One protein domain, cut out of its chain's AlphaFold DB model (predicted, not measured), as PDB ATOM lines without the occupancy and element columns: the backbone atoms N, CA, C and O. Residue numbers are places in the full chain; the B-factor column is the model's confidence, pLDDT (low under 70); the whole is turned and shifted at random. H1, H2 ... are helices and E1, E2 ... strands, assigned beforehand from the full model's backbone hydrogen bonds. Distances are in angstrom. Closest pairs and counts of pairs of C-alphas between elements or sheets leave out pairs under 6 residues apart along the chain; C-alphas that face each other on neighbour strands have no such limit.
ATOM      1  N   ILE A   2      18.043  19.268 103.683       92.06
ATOM      2  CA  ILE A   2      18.613  19.505 105.022       92.06
ATOM      3  C   ILE A   2      18.340  18.349 105.982       92.06
ATOM      4  O   ILE A   2      19.270  17.817 106.572       92.06
ATOM      5  N   ASP A   3      17.095  17.884 106.056       92.06
ATOM      6  CA  ASP A   3      16.745  16.733 106.891       92.06
ATOM      7  C   ASP A   3      17.518  15.452 106.536       92.06
ATOM      8  O   ASP A   3      17.998  14.748 107.412       92.06
ATOM      9  N   ARG A   4      17.753  15.184 105.247       91.94
ATOM     10  CA  ARG A   4      18.575  14.031 104.838       91.94
ATOM     11  C   ARG A   4      20.045  14.190 105.235       91.94
ATOM     12  O   ARG A   4      20.682  13.205 105.590       91.94
ATOM     13  N   ALA A   5      20.563  15.417 105.184       91.69
ATOM     14  CA  ALA A   5      21.960  15.714 105.485       91.69
ATOM     15  C   ALA A   5      22.257  15.699 106.995       91.69
ATOM     16  O   ALA A   5      23.296  15.188 107.405       91.69
ATOM     17  N   PHE A   6      21.346  16.236 107.811       94.38
ATOM     18  CA  PHE A   6      21.587  16.512 109.234       94.38
ATOM     19  C   PHE A   6      20.592  15.827 110.181       94.38
ATOM     20  O   PHE A   6      20.887  15.639 111.358       94.38
ATOM     21  N   GLY A   7      19.417  15.456 109.678       94.12
ATOM     22  CA  GLY A   7      18.264  15.055 110.475       94.12
ATOM     23  C   GLY A   7      18.386  13.687 111.129       94.12
ATOM     24  O   GLY A   7      19.070  12.780 110.640       94.12
ATOM     25  N   ILE A   8      17.704  13.530 112.257       94.88
ATOM     26  CA  ILE A   8      17.490  12.249 112.932       94.88
ATOM     27  C   ILE A   8      16.164  11.606 112.511       94.88
ATOM     28  O   ILE A   8      15.235  12.274 112.058       94.88
ATOM     29  N   LYS A   9      16.048  10.292 112.722       92.56
ATOM     30  CA  LYS A   9      14.746   9.614 112.670       92.56
ATOM     31  C   LYS A   9      13.889  10.055 113.864       92.56
ATOM     32  O   LYS A   9      14.434  10.360 114.920       92.56
ATOM     33  N   ILE A  38      16.035  18.285 112.829       97.38
ATOM     34  CA  ILE A  38      16.672  18.178 114.143       97.38
ATOM     35  C   ILE A  38      17.959  17.381 113.978       97.38
ATOM     36  O   ILE A  38      17.927  16.237 113.520       97.38
ATOM     37  N   MET A  39      19.079  17.972 114.373       97.12
ATOM     38  CA  MET A  39      20.380  17.318 114.411       97.12
ATOM     39  C   MET A  39      20.774  17.051 115.865       97.12
ATOM     40  O   MET A  39      20.649  17.922 116.723       97.12
ATOM     41  N   LEU A  40      21.269  15.843 116.129       96.75
ATOM     42  CA  LEU A  40      21.885  15.473 117.401       96.75
ATOM     43  C   LEU A  40      23.371  15.247 117.166       96.75
ATOM     44  O   LEU A  40      23.743  14.497 116.259       96.75
ATOM     45  N   PHE A  41      24.206  15.893 117.972       96.56
ATOM     46  CA  PHE A  41      25.653  15.744 117.892       96.56
ATOM     47  C   PHE A  41      26.282  16.071 119.247       96.56
ATOM     48  O   PHE A  41      25.955  17.101 119.826       96.56
ATOM     49  N   ASP A  42      27.162  15.195 119.738       94.75
ATOM     50  CA  ASP A  42      27.919  15.388 120.989       94.75
ATOM     51  C   ASP A  42      27.046  15.766 122.207       94.75
ATOM     52  O   ASP A  42      27.284  16.755 122.888       94.75
ATOM     53  N   ASP A  43      25.962  15.005 122.417       94.88
ATOM     54  CA  ASP A  43      24.935  15.212 123.461       94.88
ATOM     55  C   ASP A  43      24.205  16.574 123.438       94.88
ATOM     56  O   ASP A  43      23.491  16.943 124.370       94.88
ATOM     57  N   LYS A  44      24.308  17.305 122.325       97.56
ATOM     58  CA  LYS A  44      23.618  18.578 122.090       97.56
ATOM     59  C   LYS A  44      22.535  18.433 121.027       97.56
ATOM     60  O   LYS A  44      22.588  17.554 120.156       97.56
ATOM     61  N   ILE A  45      21.550  19.324 121.093       98.25
ATOM     62  CA  ILE A  45      20.423  19.387 120.161       98.25
ATOM     63  C   ILE A  45      20.560  20.636 119.301       98.25
ATOM     64  O   ILE A  45      20.732  21.739 119.810       98.25
ATOM     65  N   TYR A  46      20.422  20.465 117.992       98.25
ATOM     66  CA  TYR A  46      20.501  21.540 117.013       98.25
ATOM     67  C   TYR A  46      19.215  21.565 116.193       98.25
ATOM     68  O   TYR A  46      18.919  20.633 115.439       98.25
ATOM     69  N   ILE A  47      18.446  22.634 116.345       98.12
ATOM     70  CA  ILE A  47      17.194  22.854 115.633       98.12
ATOM     71  C   ILE A  47      17.494  23.676 114.388       98.12
ATOM     72  O   ILE A  47      17.941  24.819 114.473       98.12
ATOM     73  N   LEU A  48      17.250  23.085 113.223       97.69
ATOM     74  CA  LEU A  48      17.596  23.668 111.934       97.69
ATOM     75  C   LEU A  48      16.321  24.145 111.231       97.69
ATOM     76  O   LEU A  48      15.447  23.334 110.926       97.69
ATOM     77  N   ASP A  49      16.235  25.440 110.928       96.31
ATOM     78  CA  ASP A  49      15.254  26.007 109.992       96.31
ATOM     79  C   ASP A  49      16.011  26.600 108.808       96.31
ATOM     80  O   ASP A  49      16.760  27.570 108.918       96.31
ATOM     81  N   ALA A  50      15.865  25.943 107.670       94.06
ATOM     82  CA  ALA A  50      16.463  26.308 106.415       94.06
ATOM     83  C   ALA A  50      15.417  26.943 105.510       94.06
ATOM     84  O   ALA A  50      14.510  26.287 105.001       94.06
ATOM     85  N   LYS A  51      15.601  28.224 105.219       92.12
ATOM     86  CA  LYS A  51      14.760  28.944 104.265       92.12
ATOM     87  C   LYS A  51      15.616  29.725 103.293       92.12
ATOM     88  O   LYS A  51      16.778  30.033 103.553       92.12
ATOM     89  N   TYR A  52      15.014  30.064 102.161       92.44
ATOM     90  CA  TYR A  52      15.634  30.900 101.141       92.44
ATOM     91  C   TYR A  52      15.640  32.379 101.569       92.44
ATOM     92  O   TYR A  52      15.027  33.235 100.936       92.44
ATOM     93  N   TYR A  53      16.311  32.679 102.679       93.75
ATOM     94  CA  TYR A  53      16.655  34.048 103.045       93.75
ATOM     95  C   TYR A  53      17.787  34.517 102.136       93.75
ATOM     96  O   TYR A  53      18.796  33.827 101.971       93.75
ATOM     97  N   ARG A  54      17.602  35.674 101.502       94.88
ATOM     98  CA  ARG A  54      18.473  36.127 100.412       94.88
ATOM     99  C   ARG A  54      19.770  36.760 100.899       94.88
ATOM    100  O   ARG A  54      20.615  37.036 100.058       94.88
ATOM    101  N   TYR A  55      19.973  36.915 102.209       97.44
ATOM    102  CA  TYR A  55      21.162  37.556 102.773       97.44
ATOM    103  C   TYR A  55      22.483  36.986 102.226       97.44
ATOM    104  O   TYR A  55      23.356  37.744 101.821       97.44
ATOM    105  N   GLY A  56      22.618  35.659 102.109       94.00
ATOM    106  CA  GLY A  56      23.826  35.033 101.546       94.00
ATOM    107  C   GLY A  56      24.078  35.344 100.059       94.00
ATOM    108  O   GLY A  56      25.170  35.113  99.543       94.00
ATOM    109  N   ILE A  57      23.070  35.864  99.359       94.81
ATOM    110  CA  ILE A  57      23.098  36.206  97.934       94.81
ATOM    111  C   ILE A  57      23.214  37.721  97.749       94.81
ATOM    112  O   ILE A  57      23.945  38.165  96.869       94.81
ATOM    113  N   SER A  58      22.494  38.509  98.551       96.00
ATOM    114  CA  SER A  58      22.408  39.966  98.428       96.00
ATOM    115  C   SER A  58      23.405  40.718  99.306       96.00
ATOM    116  O   SER A  58      23.821  41.813  98.942       96.00
ATOM    117  N   GLY A  59      23.785  40.157 100.456       95.06
ATOM    118  CA  GLY A  59      24.525  40.852 101.508       95.06
ATOM    119  C   GLY A  59      23.721  41.947 102.223       95.06
ATOM    120  O   GLY A  59      24.297  42.731 102.972       95.06
ATOM    121  N   VAL A  60      22.405  42.032 101.996       97.06
ATOM    122  CA  VAL A  60      21.549  43.096 102.538       97.06
ATOM    123  C   VAL A  60      20.844  42.615 103.801       97.06
ATOM    124  O   VAL A  60      20.099  41.640 103.764       97.06
ATOM    125  N   ALA A  61      21.016  43.330 104.916       95.81
ATOM    126  CA  ALA A  61      20.475  42.937 106.222       95.81
ATOM    127  C   ALA A  61      18.942  42.758 106.252       95.81
ATOM    128  O   ALA A  61      18.444  41.925 107.000       95.81
ATOM    129  N   SER A  62      18.179  43.475 105.418       96.38
ATOM    130  CA  SER A  62      16.720  43.297 105.323       96.38
ATOM    131  C   SER A  62      16.294  41.938 104.756       96.38
ATOM    132  O   SER A  62      15.128  41.574 104.873       96.38
ATOM    133  N   ASP A  63      17.220  41.191 104.148       97.00
ATOM    134  CA  ASP A  63      16.984  39.835 103.646       97.00
ATOM    135  C   ASP A  63      17.262  38.743 104.695       97.00
ATOM    136  O   ASP A  63      17.213  37.552 104.370       97.00
ATOM    137  N   LEU A  64      17.580  39.128 105.937       97.75
ATOM    138  CA  LEU A  64      17.707  38.221 107.077       97.75
ATOM    139  C   LEU A  64      16.335  37.699 107.554       97.75
ATOM    140  O   LEU A  64      15.286  38.240 107.191       97.75
ATOM    141  N   PRO A  65      16.316  36.640 108.385       97.06
ATOM    142  CA  PRO A  65      15.094  36.146 109.009       97.06
ATOM    143  C   PRO A  65      14.318  37.242 109.748       97.06
ATOM    144  O   PRO A  65      14.872  37.982 110.557       97.06
ATOM    145  N   ASN A  66      13.012  37.320 109.492       96.44
ATOM    146  CA  ASN A  66      12.136  38.300 110.131       96.44
ATOM    147  C   ASN A  66      11.720  37.885 111.555       96.44
ATOM    148  O   ASN A  66      11.951  36.757 112.001       96.44
ATOM    149  N   SER A  67      11.032  38.792 112.253       96.50
ATOM    150  CA  SER A  67      10.559  38.597 113.630       96.50
ATOM    151  C   SER A  67       9.703  37.339 113.815       96.50
ATOM    152  O   SER A  67       9.893  36.606 114.782       96.50
ATOM    153  N   ALA A  68       8.805  37.028 112.876       95.75
ATOM    154  CA  ALA A  68       7.968  35.830 112.951       95.75
ATOM    155  C   ALA A  68       8.800  34.539 112.895       95.75
ATOM    156  O   ALA A  68       8.519  33.578 113.611       95.75
ATOM    157  N   SER A  69       9.842  34.504 112.064       96.50
ATOM    158  CA  SER A  69      10.774  33.378 112.020       96.50
ATOM    159  C   SER A  69      11.618  33.271 113.287       96.50
ATOM    160  O   SER A  69      11.789  32.161 113.789       96.50
ATOM    161  N   ILE A  70      12.088  34.400 113.828       97.44
ATOM    162  CA  ILE A  70      12.821  34.460 115.104       97.44
ATOM    163  C   ILE A  70      11.967  33.880 116.238       97.44
ATOM    164  O   ILE A  70      12.409  32.978 116.945       97.44
ATOM    165  N   ILE A  71      10.711  34.321 116.364       96.88
ATOM    166  CA  ILE A  71       9.782  33.829 117.391       96.88
ATOM    167  C   ILE A  71       9.578  32.316 117.266       96.88
ATOM    168  O   ILE A  71       9.676  31.605 118.263       96.88
ATOM    169  N   LYS A  72       9.337  31.806 116.050       95.69
ATOM    170  CA  LYS A  72       9.172  30.359 115.827       95.69
ATOM    171  C   LYS A  72      10.394  29.567 116.273       95.69
ATOM    172  O   LYS A  72      10.233  28.548 116.936       95.69
ATOM    173  N   GLN A  73      11.593  30.050 115.950       97.19
ATOM    174  CA  GLN A  73      12.832  29.409 116.378       97.19
ATOM    175  C   GLN A  73      12.949  29.353 117.902       97.19
ATOM    176  O   GLN A  73      13.136  28.270 118.452       97.19
ATOM    177  N   ILE A  74      12.722  30.472 118.599       97.31
ATOM    178  CA  ILE A  74      12.724  30.497 120.072       97.31
ATOM    179  C   ILE A  74      11.744  29.460 120.637       97.31
ATOM    180  O   ILE A  74      12.114  28.714 121.539       97.31
ATOM    181  N   VAL A  75      10.531  29.355 120.082       96.81
ATOM    182  CA  VAL A  75       9.525  28.375 120.531       96.81
ATOM    183  C   VAL A  75       9.991  26.930 120.321       96.81
ATOM    184  O   VAL A  75       9.781  26.099 121.206       96.81
ATOM    185  N   TYR A  76      10.647  26.616 119.198       97.00
ATOM    186  CA  TYR A  76      11.230  25.285 118.985       97.00
ATOM    187  C   TYR A  76      12.275  24.955 120.054       97.00
ATOM    188  O   TYR A  76      12.213  23.894 120.678       97.00
ATOM    189  N   GLY A  77      13.199  25.888 120.285       97.31
ATOM    190  CA  GLY A  77      14.270  25.741 121.265       97.31
ATOM    191  C   GLY A  77      13.745  25.571 122.687       97.31
ATOM    192  O   GLY A  77      14.159  24.660 123.402       97.31
ATOM    193  N   GLU A  78      12.768  26.398 123.065       97.19
ATOM    194  CA  GLU A  78      12.102  26.343 124.364       97.19
ATOM    195  C   GLU A  78      11.426  24.985 124.588       97.19
ATOM    196  O   GLU A  78      11.543  24.400 125.666       97.19
ATOM    197  N   TYR A  79      10.733  24.459 123.576       96.81
ATOM    198  CA  TYR A  79      10.078  23.159 123.675       96.81
ATOM    199  C   TYR A  79      11.085  22.010 123.810       96.81
ATOM    200  O   TYR A  79      10.946  21.183 124.710       96.81
ATOM    201  N   ALA A  80      12.137  21.983 122.985       97.00
ATOM    202  CA  ALA A  80      13.175  20.959 123.079       97.00
ATOM    203  C   ALA A  80      13.913  21.000 124.429       97.00
ATOM    204  O   ALA A  80      14.138  19.956 125.035       97.00
ATOM    205  N   ALA A  81      14.216  22.195 124.948       97.44
ATOM    206  CA  ALA A  81      14.870  22.359 126.245       97.44
ATOM    207  C   ALA A  81      13.983  21.915 127.424       97.44
ATOM    208  O   ALA A  81      14.499  21.443 128.436       97.44
ATOM    209  N   LYS A  82      12.652  22.035 127.302       96.75
ATOM    210  CA  LYS A  82      11.700  21.489 128.287       96.75
ATOM    211  C   LYS A  82      11.671  19.960 128.282       96.75
ATOM    212  O   LYS A  82      11.486  19.366 129.339       96.75
ATOM    213  N   LEU A  83      11.833  19.337 127.114       95.44
ATOM    214  CA  LEU A  83      11.872  17.878 126.982       95.44
ATOM    215  C   LEU A  83      13.202  17.284 127.468       95.44
ATOM    216  O   LEU A  83      13.209  16.243 128.116       95.44
ATOM    217  N   GLU A  84      14.317  17.945 127.166       95.88
ATOM    218  CA  GLU A  84      15.677  17.431 127.365       95.88
ATOM    219  C   GLU A  84      16.469  18.361 128.289       95.88
ATOM    220  O   GLU A  84      17.428  19.018 127.891       95.88
ATOM    221  N   THR A  85      16.072  18.421 129.562       94.44
ATOM    222  CA  THR A  85      16.546  19.433 130.527       94.44
ATOM    223  C   THR A  85      18.046  19.394 130.836       94.44
ATOM    224  O   THR A  85      18.555  20.292 131.503       94.44
ATOM    225  N   LYS A  86      18.749  18.337 130.416       95.44
ATOM    226  CA  LYS A  86      20.192  18.148 130.624       95.44
ATOM    227  C   LYS A  86      21.035  18.515 129.402       95.44
ATOM    228  O   LYS A  86      22.252  18.570 129.526       95.44
ATOM    229  N   LYS A  87      20.409  18.739 128.243       96.38
ATOM    230  CA  LYS A  87      21.110  18.973 126.979       96.38
ATOM    231  C   LYS A  87      21.109  20.447 126.628       96.38
ATOM    232  O   LYS A  87      20.123  21.154 126.838       96.38
ATOM    233  N   GLU A  88      22.205  20.905 126.038       96.62
ATOM    234  CA  GLU A  88      22.206  22.213 125.399       96.62
ATOM    235  C   GLU A  88      21.408  22.157 124.093       96.62
ATOM    236  O   GLU A  88      21.500  21.199 123.317       96.62
ATOM    237  N   VAL A  89      20.639  23.214 123.847       98.00
ATOM    238  CA  VAL A  89      19.819  23.367 122.648       98.00
ATOM    239  C   VAL A  89      20.278  24.606 121.895       98.00
ATOM    240  O   VAL A  89      20.369  25.690 122.470       98.00
ATOM    241  N   TYR A  90      20.541  24.437 120.604       98.06
ATOM    242  CA  TYR A  90      20.968  25.483 119.689       98.06
ATOM    243  C   TYR A  90      19.925  25.654 118.591       98.06
ATOM    244  O   TYR A  90      19.547  24.693 117.922       98.06
ATOM    245  N   ASN A  91      19.495  26.891 118.380       98.12
ATOM    246  CA  ASN A  91      18.606  27.261 117.289       98.12
ATOM    247  C   ASN A  91      19.421  27.838 116.135       98.12
ATOM    248  O   ASN A  91      20.313  28.655 116.365       98.12
ATOM    249  N   ILE A  92      19.138  27.412 114.903       98.25
ATOM    250  CA  ILE A  92      19.944  27.764 113.731       98.25
ATOM    251  C   ILE A  92      19.052  28.110 112.541       98.25
ATOM    252  O   ILE A  92      18.200  27.319 112.125       98.25
ATOM    253  N   PHE A  93      19.332  29.259 111.929       98.06
ATOM    254  CA  PHE A  93      18.895  29.572 110.576       98.06
ATOM    255  C   PHE A  93      19.949  29.129 109.567       98.06
ATOM    256  O   PHE A  93      21.080  29.611 109.590       98.06
ATOM    257  N   LEU A  94      19.564  28.242 108.649       97.44
ATOM    258  CA  LEU A  94      20.400  27.841 107.520       97.44
ATOM    259  C   LEU A  94      19.998  28.625 106.272       97.44
ATOM    260  O   LEU A  94      18.868  28.531 105.790       97.44
ATOM    261  N   MET A  95      20.946  29.383 105.735       97.06
ATOM    262  CA  MET A  95      20.719  30.311 104.633       97.06
ATOM    263  C   MET A  95      21.592  29.943 103.436       97.06
ATOM    264  O   MET A  95      22.800  29.765 103.583       97.06
ATOM    265  N   PRO A  96      21.026  29.808 102.232       96.12
ATOM    266  CA  PRO A  96      21.807  29.431 101.068       96.12
ATOM    267  C   PRO A  96      22.741  30.567 100.642       96.12
ATOM    268  O   PRO A  96      22.334  31.724 100.560       96.12
ATOM    269  N   PHE A  97      23.974  30.225 100.270       96.94
ATOM    270  CA  PHE A  97      24.856  31.147  99.556       96.94
ATOM    271  C   PHE A  97      25.715  30.438  98.508       96.94
ATOM    272  O   PHE A  97      25.887  29.213  98.520       96.94
ATOM    273  N   ASN A  98      26.263  31.225  97.583       95.31
ATOM    274  CA  ASN A  98      27.246  30.753  96.622       95.31
ATOM    275  C   ASN A  98      28.659  31.110  97.106       95.31
ATOM    276  O   ASN A  98      29.149  32.215  96.886       95.31
ATOM    277  N   ARG A  99      29.342  30.141  97.719       94.12
ATOM    278  CA  ARG A  99      30.715  30.303  98.235       94.12
ATOM    279  C   ARG A  99      31.771  30.681  97.189       94.12
ATOM    280  O   ARG A  99      32.864  31.075  97.560       94.12
ATOM    281  N   PHE A 100      31.477  30.523  95.897       93.44
ATOM    282  CA  PHE A 100      32.395  30.890  94.812       93.44
ATOM    283  C   PHE A 100      32.113  32.284  94.245       93.44
ATOM    284  O   PHE A 100      32.963  32.845  93.565       93.44
ATOM    285  N   ASN A 101      30.915  32.824  94.482       93.94
ATOM    286  CA  ASN A 101      30.511  34.143  94.012       93.94
ATOM    287  C   ASN A 101      29.398  34.699  94.911       93.94
ATOM    288  O   ASN A 101      28.229  34.345  94.745       93.94
ATOM    289  N   ASN A 102      29.767  35.539  95.874       94.81
ATOM    290  CA  ASN A 102      28.846  36.221  96.781       94.81
ATOM    291  C   ASN A 102      29.399  37.608  97.157       94.81
ATOM    292  O   ASN A 102      30.618  37.798  97.163       94.81
ATOM    293  N   PRO A 103      28.528  38.568  97.512       94.25
ATOM    294  CA  PRO A 103      28.945  39.926  97.865       94.25
ATOM    295  C   PRO A 103      29.699  40.016  99.202       94.25
ATOM    296  O   PRO A 103      30.386  41.002  99.449       94.25
ATOM    297  N   LEU A 104      29.602  38.987 100.051       94.19
ATOM    298  CA  LEU A 104      30.193  38.954 101.393       94.19
ATOM    299  C   LEU A 104      31.676  38.538 101.391       94.19
ATOM    300  O   LEU A 104      32.323  38.601 102.432       94.19
ATOM    301  N   LYS A 105      32.227  38.120 100.238       94.19
ATOM    302  CA  LYS A 105      33.603  37.594 100.080       94.19
ATOM    303  C   LYS A 105      33.911  36.391 100.983       94.19
ATOM    304  O   LYS A 105      35.061  36.139 101.331       94.19
ATOM    305  N   LEU A 106      32.875  35.632 101.325       94.69
ATOM    306  CA  LEU A 106      32.965  34.421 102.131       94.69
ATOM    307  C   LEU A 106      33.197  33.196 101.247       94.69
ATOM    308  O   LEU A 106      32.746  33.168 100.099       94.69
ATOM    309  N   SER A 107      33.894  32.181 101.755       95.00
ATOM    310  CA  SER A 107      34.384  31.081 100.908       95.00
ATOM    311  C   SER A 107      34.359  29.698 101.558       95.00
ATOM    312  O   SER A 107      34.578  28.703 100.852       95.00
ATOM    313  N   ASN A 108      34.036  29.587 102.849       95.06
ATOM    314  CA  ASN A 108      33.910  28.310 103.547       95.06
ATOM    315  C   ASN A 108      32.623  27.558 103.156       95.06
ATOM    316  O   ASN A 108      31.797  28.018 102.367       95.06
ATOM    317  N   ILE A 109      32.476  26.330 103.661       94.62
ATOM    318  CA  ILE A 109      31.257  25.522 103.465       94.62
ATOM    319  C   ILE A 109      30.111  26.071 104.314       94.62
ATOM    320  O   ILE A 109      28.987  26.193 103.818       94.62
ATOM    321  N   PHE A 110      30.425  26.377 105.570       96.06
ATOM    322  CA  PHE A 110      29.562  27.076 106.504       96.06
ATOM    323  C   PHE A 110      30.245  28.363 106.921       96.06
ATOM    324  O   PHE A 110      31.462  28.368 107.090       96.06
ATOM    325  N   GLU A 111      29.459  29.415 107.081       96.12
ATOM    326  CA  GLU A 111      29.927  30.693 107.606       96.12
ATOM    327  C   GLU A 111      28.910  31.165 108.636       96.12
ATOM    328  O   GLU A 111      27.724  31.291 108.315       96.12
ATOM    329  N   ASN A 112      29.353  31.408 109.866       95.69
ATOM    330  CA  ASN A 112      28.508  32.041 110.867       95.69
ATOM    331  C   ASN A 112      28.547  33.560 110.674       95.69
ATOM    332  O   ASN A 112      29.619  34.160 110.647       95.69
ATOM    333  N   ILE A 113      27.375  34.170 110.513       94.94
ATOM    334  CA  ILE A 113      27.221  35.605 110.242       94.94
ATOM    335  C   ILE A 113      26.706  36.396 111.453       94.94
ATOM    336  O   ILE A 113      26.381  37.572 111.317       94.94
ATOM    337  N   GLY A 114      26.604  35.755 112.618       94.75
ATOM    338  CA  GLY A 114      26.074  36.326 113.851       94.75
ATOM    339  C   GLY A 114      24.825  35.596 114.338       94.75
ATOM    340  O   GLY A 114      24.518  34.483 113.909       94.75
ATOM    341  N   PHE A 115      24.083  36.232 115.239       95.69
ATOM    342  CA  PHE A 115      22.891  35.651 115.847       95.69
ATOM    343  C   PHE A 115      21.721  36.635 115.889       95.69
ATOM    344  O   PHE A 115      21.902  37.851 115.899       95.69
ATOM    345  N   ALA A 116      20.510  36.089 115.920       96.00
ATOM    346  CA  ALA A 116      19.278  36.822 116.171       96.00
ATOM    347  C   ALA A 116      18.714  36.425 117.536       96.00
ATOM    348  O   ALA A 116      18.796  35.261 117.927       96.00
ATOM    349  N   ASN A 117      18.103  37.369 118.244       95.38
ATOM    350  CA  ASN A 117      17.458  37.113 119.524       95.38
ATOM    351  C   ASN A 117      16.179  37.946 119.686       95.38
ATOM    352  O   ASN A 117      15.847  38.796 118.855       95.38
ATOM    353  N   GLY A 118      15.420  37.648 120.738       93.62
ATOM    354  CA  GLY A 118      14.249  38.429 121.114       93.62
ATOM    355  C   GLY A 118      14.632  39.479 122.145       93.62
ATOM    356  O   GLY A 118      15.004  39.131 123.260       93.62
ATOM    357  N   GLN A 119      14.479  40.764 121.822       93.19
ATOM    358  CA  GLN A 119      14.786  41.855 122.764       93.19
ATOM    359  C   GLN A 119      13.924  41.831 124.040       93.19
ATOM    360  O   GLN A 119      14.283  42.448 125.034       93.19
ATOM    361  N   TRP A 120      12.790  41.124 124.024       93.81
ATOM    362  CA  TRP A 120      11.895  40.960 125.176       93.81
ATOM    363  C   TRP A 120      12.269  39.777 126.089       93.81
ATOM    364  O   TRP A 120      11.529  39.475 127.025       93.81
ATOM    365  N   ARG A 121      13.346  39.049 125.779       91.38
ATOM    366  CA  ARG A 121      13.863  37.922 126.567       91.38
ATOM    367  C   ARG A 121      15.154  38.333 127.269       91.38
ATOM    368  O   ARG A 121      15.880  39.192 126.780       91.38
ATOM    369  N   ASP A 122      15.480  37.634 128.352       91.00
ATOM    370  CA  ASP A 122      16.747  37.826 129.070       91.00
ATOM    371  C   ASP A 122      17.951  37.274 128.281       91.00
ATOM    372  O   ASP A 122      19.093  37.622 128.566       91.00
ATOM    373  N   ASN A 123      17.698  36.420 127.274       89.56
ATOM    374  CA  ASN A 123      18.689  35.819 126.371       89.56
ATOM    375  C   ASN A 123      19.795  35.026 127.095       89.56
ATOM    376  O   ASN A 123      20.925  34.915 126.614       89.56
ATOM    377  N   LEU A 124      19.449  34.451 128.253       90.56
ATOM    378  CA  LEU A 124      20.332  33.642 129.098       90.56
ATOM    379  C   LEU A 124      20.386  32.178 128.654       90.56
ATOM    380  O   LEU A 124      21.301  31.445 129.035       90.56
ATOM    381  N   LYS A 125      19.381  31.705 127.907       93.69
ATOM    382  CA  LYS A 125      19.354  30.330 127.404       93.69
ATOM    383  C   LYS A 125      19.970  30.278 126.015       93.69
ATOM    384  O   LYS A 125      19.666  31.098 125.157       93.69
ATOM    385  N   GLN A 126      20.779  29.249 125.760       93.31
ATOM    386  CA  GLN A 126      21.514  29.120 124.499       93.31
ATOM    387  C   GLN A 126      20.610  29.159 123.258       93.31
ATOM    388  O   GLN A 126      20.972  29.759 122.249       93.31
ATOM    389  N   TYR A 127      19.417  28.569 123.343       95.81
ATOM    390  CA  TYR A 127      18.463  28.542 122.238       95.81
ATOM    391  C   TYR A 127      17.816  29.909 121.943       95.81
ATOM    392  O   TYR A 127      17.235  30.088 120.874       95.81
ATOM    393  N   GLU A 128      17.888  30.884 122.854       96.00
ATOM    394  CA  GLU A 128      17.348  32.234 122.623       96.00
ATOM    395  C   GLU A 128      18.226  33.038 121.649       96.00
ATOM    396  O   GLU A 128      17.716  33.914 120.952       96.00
ATOM    397  N   ASN A 129      19.512  32.677 121.532       95.69
ATOM    398  CA  ASN A 129      20.460  33.245 120.573       95.69
ATOM    399  C   ASN A 129      20.558  32.353 119.325       95.69
ATOM    400  O   ASN A 129      21.365  31.421 119.245       95.69
ATOM    401  N   ILE A 130      19.719  32.645 118.335       97.50
ATOM    402  CA  ILE A 130      19.568  31.858 117.110       97.50
ATOM    403  C   ILE A 130      20.728  32.153 116.163       97.50
ATOM    404  O   ILE A 130      20.849  33.268 115.663       97.50
ATOM    405  N   GLN A 131      21.556  31.156 115.870       97.75
ATOM    406  CA  GLN A 131      22.726  31.325 115.011       97.75
ATOM    407  C   GLN A 131      22.323  31.460 113.539       97.75
ATOM    408  O   GLN A 131      21.556  30.653 113.010       97.75
ATOM    409  N   GLY A 132      22.861  32.470 112.861       97.44
ATOM    410  CA  GLY A 132      22.733  32.654 111.422       97.44
ATOM    411  C   GLY A 132      23.895  31.983 110.705       97.44
ATOM    412  O   GLY A 132      25.020  32.470 110.760       97.44
ATOM    413  N   ILE A 133      23.629  30.884 110.002       97.69
ATOM    414  CA  ILE A 133      24.651  30.133 109.271       97.69
ATOM    415  C   ILE A 133      24.355  30.188 107.775       97.69
ATOM    416  O   ILE A 133      23.294  29.759 107.312       97.69
ATOM    417  N   LEU A 134      25.322  30.660 106.992       97.38
ATOM    418  CA  LEU A 134      25.306  30.488 105.547       97.38
ATOM    419  C   LEU A 134      25.813  29.090 105.187       97.38
ATOM    420  O   LEU A 134      26.819  28.639 105.726       97.38
ATOM    421  N   ILE A 135      25.149  28.413 104.249       96.12
ATOM    422  CA  ILE A 135      25.539  27.095 103.739       96.12
ATOM    423  C   ILE A 135      25.735  27.115 102.221       96.12
ATOM    424  O   ILE A 135      24.866  27.546 101.456       96.12
ATOM    425  N   GLY A 136      26.890  26.618 101.773       95.88
ATOM    426  CA  GLY A 136      27.231  26.552 100.356       95.88
ATOM    427  C   GLY A 136      26.269  25.637  99.594       95.88
ATOM    428  O   GLY A 136      26.316  24.414  99.742       95.88
ATOM    429  N   THR A 137      25.425  26.208  98.731       92.25
ATOM    430  CA  THR A 137      24.340  25.475  98.046       92.25
ATOM    431  C   THR A 137      24.850  24.316  97.197       92.25
ATOM    432  O   THR A 137      24.367  23.192  97.325       92.25
ATOM    433  N   LYS A 138      25.877  24.567  96.376       92.38
ATOM    434  CA  LYS A 138      26.498  23.550  95.515       92.38
ATOM    435  C   LYS A 138      27.065  22.389  96.332       92.38
ATOM    436  O   LYS A 138      26.869  21.234  95.968       92.38
ATOM    437  N   PHE A 139      27.723  22.692  97.452       91.88
ATOM    438  CA  PHE A 139      28.267  21.670  98.342       91.88
ATOM    439  C   PHE A 139      27.148  20.824  98.963       91.88
ATOM    440  O   PHE A 139      27.225  19.596  98.929       91.88
ATOM    441  N   LEU A 140      26.091  21.464  99.478       91.25
ATOM    442  CA  LEU A 140      24.950  20.764 100.064       91.25
ATOM    443  C   LEU A 140      24.285  19.837  99.035       91.25
ATOM    444  O   LEU A 140      24.076  18.663  99.323       91.25
ATOM    445  N   MET A 141      24.020  20.320  97.818       90.75
ATOM    446  CA  MET A 141      23.415  19.512  96.750       90.75
ATOM    447  C   MET A 141      24.252  18.283  96.371       90.75
ATOM    448  O   MET A 141      23.694  17.249  96.016       90.75
ATOM    449  N   GLN A 142      25.577  18.371  96.461       89.88
ATOM    450  CA  GLN A 142      26.475  17.255  96.153       89.88
ATOM    451  C   GLN A 142      26.596  16.239  97.301       89.88
ATOM    452  O   GLN A 142      26.914  15.076  97.054       89.88
ATOM    453  N   ASN A 143      26.349  16.659  98.546       86.94
ATOM    454  CA  ASN A 143      26.679  15.868  99.735       86.94
ATOM    455  C   ASN A 143      25.484  15.532 100.637       86.94
ATOM    456  O   ASN A 143      25.649  14.766 101.579       86.94
ATOM    457  N   TYR A 144      24.273  16.019 100.355       85.00
ATOM    458  CA  TYR A 144      23.129  15.859 101.265       85.00
ATOM    459  C   TYR A 144      22.706  14.411 101.554       85.00
ATOM    460  O   TYR A 144      22.076  14.163 102.575       85.00
ATOM    461  N   ASN A 145      23.009  13.463 100.662       83.44
ATOM    462  CA  ASN A 145      22.727  12.037 100.879       83.44
ATOM    463  C   ASN A 145      23.860  11.309 101.617       83.44
ATOM    464  O   ASN A 145      23.688  10.166 102.029       83.44
ATOM    465  N   LYS A 146      25.022  11.947 101.780       79.38
ATOM    466  CA  LYS A 146      26.185  11.395 102.474       79.38
ATOM    467  C   LYS A 146      26.191  11.935 103.895       79.38
ATOM    468  O   LYS A 146      26.975  12.826 104.217       79.38
ATOM    469  N   LYS A 147      25.280  11.434 104.736       72.62
ATOM    470  CA  LYS A 147      25.270  11.799 106.156       72.62
ATOM    471  C   LYS A 147      26.631  11.429 106.753       72.62
ATOM    472  O   LYS A 147      26.954  10.252 106.876       72.62
ATOM    473  N   SER A 148      27.440  12.443 107.048       81.75
ATOM    474  CA  SER A 148      28.817  12.300 107.518       81.75
ATOM    475  C   SER A 148      28.958  12.977 108.869       81.75
ATOM    476  O   SER A 148      28.556  14.132 109.023       81.75
ATOM    477  N   ASN A 149      29.568  12.280 109.828       87.88
ATOM    478  CA  ASN A 149      29.886  12.853 111.134       87.88
ATOM    479  C   ASN A 149      30.782  14.089 111.010       87.88
ATOM    480  O   ASN A 149      30.621  15.017 111.795       87.88
ATOM    481  N   ASP A 150      31.650  14.154 109.998       90.56
ATOM    482  CA  ASP A 150      32.493  15.329 109.754       90.56
ATOM    483  C   ASP A 150      31.657  16.555 109.387       90.56
ATOM    484  O   ASP A 150      31.959  17.667 109.814       90.56
ATOM    485  N   LEU A 151      30.569  16.355 108.635       91.81
ATOM    486  CA  LEU A 151      29.665  17.438 108.262       91.81
ATOM    487  C   LEU A 151      28.876  17.952 109.472       91.81
ATOM    488  O   LEU A 151      28.738  19.165 109.633       91.81
ATOM    489  N   LEU A 152      28.391  17.043 110.328       94.81
ATOM    490  CA  LEU A 152      27.707  17.410 111.575       94.81
ATOM    491  C   LEU A 152      28.661  18.166 112.506       94.81
ATOM    492  O   LEU A 152      28.316  19.235 113.006       94.81
ATOM    493  N   ARG A 153      29.886  17.652 112.667       95.75
ATOM    494  CA  ARG A 153      30.946  18.267 113.470       95.75
ATOM    495  C   ARG A 153      31.307  19.658 112.969       95.75
ATOM    496  O   ARG A 153      31.477  20.567 113.771       95.75
ATOM    497  N   LEU A 154      31.423  19.832 111.651       94.38
ATOM    498  CA  LEU A 154      31.761  21.120 111.052       94.38
ATOM    499  C   LEU A 154      30.659  22.163 111.283       94.38
ATOM    500  O   LEU A 154      30.975  23.309 111.604       94.38
ATOM    501  N   LEU A 155      29.385  21.772 111.150       95.62
ATOM    502  CA  LEU A 155      28.257  22.653 111.463       95.62
ATOM    503  C   LEU A 155      28.233  23.005 112.957       95.62
ATOM    504  O   LEU A 155      28.166  24.184 113.289       95.62
ATOM    505  N   ALA A 156      28.349  22.011 113.843       96.50
ATOM    506  CA  ALA A 156      28.389  22.214 115.293       96.50
ATOM    507  C   ALA A 156      29.507  23.186 115.701       96.50
ATOM    508  O   ALA A 156      29.265  24.160 116.405       96.50
ATOM    509  N   LYS A 157      30.714  22.997 115.156       95.50
ATOM    510  CA  LYS A 157      31.855  23.886 115.392       95.50
ATOM    511  C   LYS A 157      31.548  25.346 115.022       95.50
ATOM    512  O   LYS A 157      31.783  26.234 115.830       95.50
ATOM    513  N   ASN A 158      30.957  25.590 113.848       95.12
ATOM    514  CA  ASN A 158      30.592  26.945 113.401       95.12
ATOM    515  C   ASN A 158      29.511  27.606 114.269       95.12
ATOM    516  O   ASN A 158      29.444  28.830 114.353       95.12
ATOM    517  N   VAL A 159      28.640  26.805 114.878       95.12
ATOM    518  CA  VAL A 159      27.571  27.270 115.772       95.12
ATOM    519  C   VAL A 159      28.131  27.620 117.152       95.12
ATOM    520  O   VAL A 159      27.671  28.572 117.776       95.12
ATOM    521  N   GLU A 160      29.119  26.864 117.632       91.50
ATOM    522  CA  GLU A 160      29.660  27.001 118.987       91.50
ATOM    523  C   GLU A 160      30.806  28.020 119.108       91.50
ATOM    524  O   GLU A 160      30.875  28.728 120.112       91.50
ATOM    525  N   GLU A 161      31.690  28.139 118.108       79.38
ATOM    526  CA  GLU A 161      32.878  29.018 118.173       79.38
ATOM    527  C   GLU A 161      32.536  30.508 118.338       79.38
ATOM    528  O   GLU A 161      33.336  31.291 118.848       79.38
ATOM    529  N   THR A 162      31.327  30.909 117.963       64.75
ATOM    530  CA  THR A 162      30.852  32.297 118.013       64.75
ATOM    531  C   THR A 162      30.589  32.794 119.436       64.75
ATOM    532  O   THR A 162      30.550  34.003 119.648       64.75
ATOM    533  N   LYS A 163      30.503  31.892 120.427       55.00
ATOM    534  CA  LYS A 163      30.424  32.255 121.855       55.00
ATOM    535  C   LYS A 163      31.625  33.081 122.341       55.00
ATOM    536  O   LYS A 163      31.501  33.757 123.352       55.00
ATOM    537  N   ASN A 164      32.765  33.028 121.646       46.31
ATOM    538  CA  ASN A 164      34.022  33.627 122.110       46.31
ATOM    539  C   ASN A 164      34.364  34.981 121.465       46.31
ATOM    540  O   ASN A 164      35.383  35.566 121.822       46.31
ATOM    541  N   ASN A 165      33.567  35.461 120.503       43.44
ATOM    542  CA  ASN A 165      33.934  36.594 119.641       43.44
ATOM    543  C   ASN A 165      33.001  37.816 119.756       43.44
ATOM    544  O   ASN A 165      33.128  38.735 118.945       43.44
TER     545      ASN A 165
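AT A GLANCE: This is residues 2 to 9 and 38 to 165 of the 166 residues of the protein "LlaJI restriction endonuclease family protein" of Helicobacter pylori Hp H-23 (UniProt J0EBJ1). A strongly twisted sheet of five strands forms the middle of three layers, with the long helix H3 over one face and H5 on the opposite face. The short helices H2 and H4 lie near the last residues of E3 and E5, and H1 packs by E1 and E2. The printed part has 136 residues, with five named helices and five named strands in the order H1 E1 E2 H2 H3 E3 E4 E5 H4 H5; the sheet, in the order E1 E2 E3 E5 E4, is mixed, and the class is mixed, helices and strands. The whole is compact, with a radius of gyration of the C-alphas of 14.3 A, and rounded, spanning 41 by 33 by 27 A.

HOW THE PARTS SIT: H1, residues 2 to 6, is on the sheet at a height of 8.2 A. E1, residues 38 to 41, and E2, residues 44 to 50, form an antiparallel hairpin, with N 39 and O 46 2.9 A apart; H1 is over E2. The closest C-alphas of H1 and E1 are those of Phe 6 and Met 39, 5.4 A apart. E2, H2 at residues 55 to 58, H3 at residues 67 to 83 and E3 at residues 89 to 97 make a strand-helix-strand unit, two parallel neighbour strands with helices between, its crossover right-handed. Across the parallel neighbour strands E2 and E3, N 47 and O 90 are within hydrogen-bond range, 2.8 A apart. The closest C-alphas of H2 and E3 are those of Gly 56 and Phe 97, 4.5 A apart. H3, 8.4 A over the sheet, runs only just slantwise to E3, at 30.2 degrees on the local plane; Gly 77 and Asn 91 have their closest C-alphas, 6.1 A apart. E4, residues 110 to 116, and E5, residues 130 to 136, form an antiparallel hairpin, with N 113 and O 132 2.9 A apart. E5 is parallel to E3, with N 133 and O 93 2.9 A apart. H4, residues 137 to 143, only grazes the sheet with residues 137 to 140. H5, residues 149 to 164, is on the opposite face from H3; its closest C-alphas to E4 are those of Asn 158 and Asn 112, 6.1 A apart. Every O i to N i+4 pair is within hydrogen-bond range in H1, H3 and H4, and 9 of 12 are in H5; H2 is too short for such a pair, but its one O i to N i+3 pair is within range.

IN THESE COORDINATES: H1 begins at C-alpha 2, (18.613, 19.505, 105.022). E2 measures 18.9 A from first to last C-alpha, H3 24.7 A, E3 24.9 A, E4 17.2 A, E5 19.2 A and H5 23.9 A. E3 begins at C-alpha 89, (19.819, 23.367, 122.648), and H5 ends at C-alpha 164, (34.022, 33.627, 122.110).

THE WHOLE: The C-alphas farthest apart are those of Thr 85 and Asn 101, at 41.8 A. Residues 10 to 37 are not printed, and C-alphas 9 and 38 are 8.9 A apart across the cut. The links E3 to E4 and E4 to E5 are long. The mean pLDDT of the printed part is 93.2; residues 162 to 165 are under 70.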